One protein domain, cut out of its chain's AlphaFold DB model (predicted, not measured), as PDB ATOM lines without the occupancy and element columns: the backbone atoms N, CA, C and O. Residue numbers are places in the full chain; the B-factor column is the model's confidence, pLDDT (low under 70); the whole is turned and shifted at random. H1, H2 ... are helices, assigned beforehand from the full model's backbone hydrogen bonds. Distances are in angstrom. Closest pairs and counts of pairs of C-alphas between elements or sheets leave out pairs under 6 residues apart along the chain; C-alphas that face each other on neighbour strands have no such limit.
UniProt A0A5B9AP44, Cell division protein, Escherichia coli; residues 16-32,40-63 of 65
ATOM      1  N   THR A  16     104.513 163.135 151.262       96.81
ATOM      2  CA  THR A  16     103.684 162.542 150.198       96.81
ATOM      3  C   THR A  16     104.467 162.337 148.900       96.81
ATOM      4  O   THR A  16     104.362 161.284 148.274       96.81
ATOM      5  N   THR A  17     105.301 163.310 148.520       96.94
ATOM      6  CA  THR A  17     106.159 163.227 147.331       96.94
ATOM      7  C   THR A  17     107.181 162.101 147.456       96.94
ATOM      8  O   THR A  17     107.351 161.323 146.520       96.94
ATOM      9  N   ILE A  18     107.833 161.975 148.616       97.12
ATOM     10  CA  ILE A  18     108.785 160.892 148.890       97.12
ATOM     11  C   ILE A  18     108.070 159.540 148.886       97.12
ATOM     12  O   ILE A  18     108.584 158.602 148.286       97.12
ATOM     13  N   THR A  19     106.880 159.438 149.484       97.62
ATOM     14  CA  THR A  19     106.064 158.216 149.447       97.62
ATOM     15  C   THR A  19     105.793 157.777 148.007       97.62
ATOM     16  O   THR A  19     106.038 156.620 147.668       97.62
ATOM     17  N   ALA A  20     105.344 158.692 147.142       97.62
ATOM     18  CA  ALA A  20     105.073 158.390 145.738       97.62
ATOM     19  C   ALA A  20     106.344 157.985 144.969       97.62
ATOM     20  O   ALA A  20     106.345 156.974 144.268       97.62
ATOM     21  N   ALA A  21     107.442 158.729 145.136       97.88
ATOM     22  CA  ALA A  21     108.710 158.453 144.459       97.88
ATOM     23  C   ALA A  21     109.349 157.130 144.913       97.88
ATOM     24  O   ALA A  21     109.897 156.390 144.092       97.88
ATOM     25  N   LEU A  22     109.256 156.808 146.207       97.62
ATOM     26  CA  LEU A  22     109.723 155.538 146.754       97.62
ATOM     27  C   LEU A  22     108.906 154.375 146.191       97.62
ATOM     28  O   LEU A  22     109.486 153.392 145.735       97.62
ATOM     29  N   ALA A  23     107.577 154.501 146.177       97.50
ATOM     30  CA  ALA A  23     106.706 153.477 145.619       97.50
ATOM     31  C   ALA A  23     106.972 153.239 144.129       97.50
ATOM     32  O   ALA A  23     107.093 152.090 143.713       97.50
ATOM     33  N   TRP A  24     107.140 154.311 143.348       97.31
ATOM     34  CA  TRP A  24     107.523 154.225 141.939       97.31
ATOM     35  C   TRP A  24     108.868 153.513 141.755       97.31
ATOM     36  O   TRP A  24     108.974 152.581 140.965       97.31
ATOM     37  N   SER A  25     109.884 153.897 142.529       98.12
ATOM     38  CA  SER A  25     111.216 153.282 142.463       98.12
ATOM     39  C   SER A  25     111.186 151.788 142.797       98.12
ATOM     40  O   SER A  25     111.823 150.991 142.116       98.12
ATOM     41  N   LEU A  26     110.427 151.392 143.821       97.31
ATOM     42  CA  LEU A  26     110.253 149.986 144.189       97.31
ATOM     43  C   LEU A  26     109.476 149.212 143.112       97.31
ATOM     44  O   LEU A  26     109.856 148.095 142.768       97.31
ATOM     45  N   GLN A  27     108.447 149.820 142.520       97.12
ATOM     46  CA  GLN A  27     107.720 149.224 141.401       97.12
ATOM     47  C   GLN A  27     108.636 149.008 140.183       97.12
ATOM     48  O   GLN A  27     108.588 147.941 139.573       97.12
ATOM     49  N   MET A  28     109.531 149.956 139.874       97.94
ATOM     50  CA  MET A  28     110.542 149.800 138.816       97.94
ATOM     51  C   MET A  28     111.522 148.645 139.081       97.94
ATOM     52  O   MET A  28     112.095 148.108 138.135       97.94
ATOM     53  N   LEU A  29     111.709 148.248 140.344       97.75
ATOM     54  CA  LEU A  29     112.514 147.089 140.741       97.75
ATOM     55  C   LEU A  29     111.734 145.761 140.693       97.75
ATOM     56  O   LEU A  29     112.297 144.716 141.009       97.75
ATOM     57  N   GLY A  30     110.466 145.781 140.268       97.69
ATOM     58  CA  GLY A  30     109.621 144.593 140.141       97.69
ATOM     59  C   GLY A  30     108.818 144.249 141.396       97.69
ATOM     60  O   GLY A  30     108.202 143.185 141.444       97.69
ATOM     61  N   GLU A  31     108.796 145.128 142.400       97.38
ATOM     62  CA  GLU A  31     108.025 144.904 143.622       97.38
ATOM     63  C   GLU A  31     106.544 145.267 143.447       97.38
ATOM     64  O   GLU A  31     106.180 146.233 142.771       97.38
ATOM     65  N   ASN A  32     105.672 144.522 144.133       95.75
ATOM     66  CA  ASN A  32     104.260 144.878 144.270       95.75
ATOM     67  C   ASN A  32     104.091 145.805 145.477       95.75
ATOM     68  O   ASN A  32     104.154 145.359 146.623       95.75
ATOM     69  N   PRO A  40      93.272 162.277 154.367       86.19
ATOM     70  CA  PRO A  40      92.601 162.772 153.162       86.19
ATOM     71  C   PRO A  40      93.143 164.119 152.655       86.19
ATOM     72  O   PRO A  40      92.963 164.430 151.478       86.19
ATOM     73  N   ASP A  41      93.809 164.897 153.516       89.56
ATOM     74  CA  ASP A  41      94.445 166.169 153.142       89.56
ATOM     75  C   ASP A  41      95.738 165.956 152.344       89.56
ATOM     76  O   ASP A  41      96.183 166.838 151.603       89.56
ATOM     77  N   ASN A  42      96.348 164.776 152.470       90.56
ATOM     78  CA  ASN A  42      97.441 164.381 151.607       90.56
ATOM     79  C   ASN A  42      96.836 164.017 150.243       90.56
ATOM     80  O   ASN A  42      95.992 163.138 150.088       90.56
ATOM     81  N   LEU A  43      97.244 164.738 149.207       91.94
ATOM     82  CA  LEU A  43      96.721 164.539 147.859       91.94
ATOM     83  C   LEU A  43      97.548 163.495 147.093       91.94
ATOM     84  O   LEU A  43      97.857 163.706 145.921       91.94
ATOM     85  N   LEU A  44      97.913 162.367 147.731       94.69
ATOM     86  CA  LEU A  44      98.800 161.342 147.150       94.69
ATOM     87  C   LEU A  44      98.339 160.878 145.764       94.69
ATOM     88  O   LEU A  44      99.154 160.647 144.874       94.69
ATOM     89  N   ARG A  45      97.022 160.800 145.568       92.94
ATOM     90  CA  ARG A  45      96.384 160.439 144.296       92.94
ATOM     91  C   ARG A  45      96.904 161.255 143.103       92.94
ATOM     92  O   ARG A  45      97.061 160.710 142.013       92.94
ATOM     93  N   LEU A  46      97.220 162.538 143.314       94.81
ATOM     94  CA  LEU A  46      97.673 163.436 142.252       94.81
ATOM     95  C   LEU A  46      99.055 163.029 141.730       94.81
ATOM     96  O   LEU A  46      99.333 163.194 140.546       94.81
ATOM     97  N   SER A  47      99.900 162.429 142.576       95.56
ATOM     98  CA  SER A  47     101.197 161.875 142.163       95.56
ATOM     99  C   SER A  47     101.066 160.638 141.269       95.56
ATOM    100  O   SER A  47     102.013 160.296 140.569       95.56
ATOM    101  N   PHE A  48      99.893 159.999 141.262       93.94
ATOM    102  CA  PHE A  48      99.552 158.864 140.399       93.94
ATOM    103  C   PHE A  48      98.580 159.251 139.280       93.94
ATOM    104  O   PHE A  48      97.906 158.393 138.716       93.94
ATOM    105  N   ASN A  49      98.503 160.545 138.953       94.19
ATOM    106  CA  ASN A  49      97.693 161.062 137.851       94.19
ATOM    107  C   ASN A  49      96.182 160.770 137.983       94.19
ATOM    108  O   ASN A  49      95.450 160.783 136.992       94.19
ATOM    109  N   VAL A  50      95.716 160.514 139.210       93.62
ATOM    110  CA  VAL A  50      94.297 160.352 139.537       93.62
ATOM    111  C   VAL A  50      93.707 161.728 139.818       93.62
ATOM    112  O   VAL A  50      94.240 162.476 140.636       93.62
ATOM    113  N   ASP A  51      92.593 162.048 139.161       93.69
ATOM    114  CA  ASP A  51      91.929 163.343 139.296       93.69
ATOM    115  C   ASP A  51      91.477 163.642 140.740       93.69
ATOM    116  O   ASP A  51      91.094 162.748 141.504       93.69
ATOM    117  N   PHE A  52      91.479 164.926 141.109       91.38
ATOM    118  CA  PHE A  52      91.048 165.381 142.433       91.38
ATOM    119  C   PHE A  52      89.589 165.009 142.740       91.38
ATOM    120  O   PHE A  52      89.268 164.593 143.854       91.38
ATOM    121  N   THR A  53      88.709 165.117 141.746       93.25
ATOM    122  CA  THR A  53      87.277 164.826 141.861       93.25
ATOM    123  C   THR A  53      86.958 163.336 141.766       93.25
ATOM    124  O   THR A  53      85.801 162.950 141.930       93.25
ATOM    125  N   HIS A  54      87.957 162.472 141.549       91.25
ATOM    126  CA  HIS A  54      87.744 161.032 141.490       91.25
ATOM    127  C   HIS A  54      87.305 160.485 142.859       91.25
ATOM    128  O   HIS A  54      88.041 160.556 143.848       91.25
ATOM    129  N   ARG A  55      86.086 159.936 142.919       87.75
ATOM    130  CA  ARG A  55      85.468 159.412 144.155       87.75
ATOM    131  C   ARG A  55      85.393 157.889 144.223       87.75
ATOM    132  O   ARG A  55      85.080 157.361 145.285       87.75
ATOM    133  N   GLN A  56      85.626 157.201 143.110       88.69
ATOM    134  CA  GLN A  56      85.556 155.744 143.053       88.69
ATOM    135  C   GLN A  56      86.844 155.117 143.606       88.69
ATOM    136  O   GLN A  56      87.841 155.796 143.849       88.69
ATOM    137  N   GLY A  57      86.806 153.809 143.840       86.19
ATOM    138  CA  GLY A  57      87.933 153.039 144.354       86.19
ATOM    139  C   GLY A  57      87.465 151.903 145.252       86.19
ATOM    140  O   GLY A  57      86.310 151.870 145.667       86.19
ATOM    141  N   TRP A  58      88.378 150.989 145.573       86.81
ATOM    142  CA  TRP A  58      88.084 149.797 146.377       86.81
ATOM    143  C   TRP A  58      87.423 150.141 147.720       86.81
ATOM    144  O   TRP A  58      86.376 149.596 148.041       86.81
ATOM    145  N   ALA A  59      87.967 151.117 148.455       84.12
ATOM    146  CA  ALA A  59      87.419 151.535 149.744       84.12
ATOM    147  C   ALA A  59      86.013 152.148 149.623       84.12
ATOM    148  O   ALA A  59      85.189 151.969 150.514       84.12
ATOM    149  N   ARG A  60      85.720 152.853 148.519       87.50
ATOM    150  CA  ARG A  60      84.382 153.401 148.265       87.50
ATOM    151  C   ARG A  60      83.396 152.307 147.853       87.50
ATOM    152  O   ARG A  60      82.279 152.309 148.346       87.50
ATOM    153  N   ALA A  61      83.827 151.358 147.023       89.56
ATOM    154  CA  ALA A  61      83.009 150.225 146.596       89.56
ATOM    155  C   ALA A  61      82.540 149.354 147.776       89.56
ATOM    156  O   ALA A  61      81.460 148.791 147.712       89.56
ATOM    157  N   MET A  62      83.308 149.294 148.870       90.69
ATOM    158  CA  MET A  62      82.901 148.606 150.105       90.69
ATOM    159  C   MET A  62      81.779 149.318 150.885       90.69
ATOM    160  O   MET A  62      81.312 148.775 151.879       90.69
ATOM    161  N   LEU A  63      81.395 150.540 150.498       91.50
ATOM    162  CA  LEU A  63      80.355 151.338 151.163       91.50
ATOM    163  C   LEU A  63      79.076 151.492 150.328       91.50
ATOM    164  O   LEU A  63      78.073 151.953 150.864       91.50
TER     165      LEU A  63
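What this domain is: This is residues 16 to 32 and 40 to 63 of the 65 residues of the protein "Cell division protein" of Escherichia coli (UniProt A0A5B9AP44). Picture an open, loose arch: the long helix H1 makes one leg, the short helix H2 sits in the span beside the first residues of H1, and the stretch from residue 55 to 63, with the short helix H3 in it, makes the other leg. The far part of each leg sticks out, residues 25 to 30 on the one side and residues 55 to 63 on the other, and the gap between the legs is empty. The printed part has 41 residues with three named helices, in the order H1, H2, H3, and no named strand; the class is all helix, with 21 residues in named elements. The whole is loose, with a radius of gyration of the C-alphas of 12.2 A, and elongated, with spans of 33 by 20 by 14 A.

Where its parts are: Find C-alpha 16 at (103.684, 162.542, 150.198); here the printed part begins, and with it H1, residues 16 to 28. Read on to C-alpha 28 at (110.542, 149.800, 138.816), where H1 ends, 18.4 A from its first C-alpha. After Asn 32 the numbering jumps to Pro 40. Look next at H2, residues 44 to 47, which is 5.6 A from first to last C-alpha. Then come to H3, residues 58 to 61, 5.1 A long by the same measure, with its last C-alpha at (83.009, 150.225, 146.596). The printed part ends at Leu 63.

How they stand to each other: Start at Thr 16: H1 and H2 touch here, and the closest C-alphas of the two are those of Thr 16 and Leu 44, 5.9 A apart. H1 touches H2 with residues 16 to 20 alone, and 5 pairs of C-alphas of the two lie within 8 A. The centres of H1 and H2 are 11.1 A apart. H3 touches no helix: H1 and H3 are apart, and so are H2 and H3. Residues 25 to 30, of which 25 to 28 belong to H1, stand free, and so do residues 55 to 63, of which 58 to 61 belong to H3. In the backbone of H1 every O i to N i+4 pair is within hydrogen-bond range. H2 and H3 are too short for such a pair, and in each the one O i to N i+3 pair is within range.

The domain as a whole: Look for the two C-alphas farthest apart, those of Leu 29 and Leu 63, at 34.1 A. Residues 33 to 39 are not printed, and C-alphas 32 and 40 stand 23.1 A apart across this cut, which falls in the link from H1 to H2. The link from H2 to H3, with 10 residues between them, is short. The mean pLDDT of the printed part is 93.6, and no printed residue is under 70; H3 has a mean of 87 in this model.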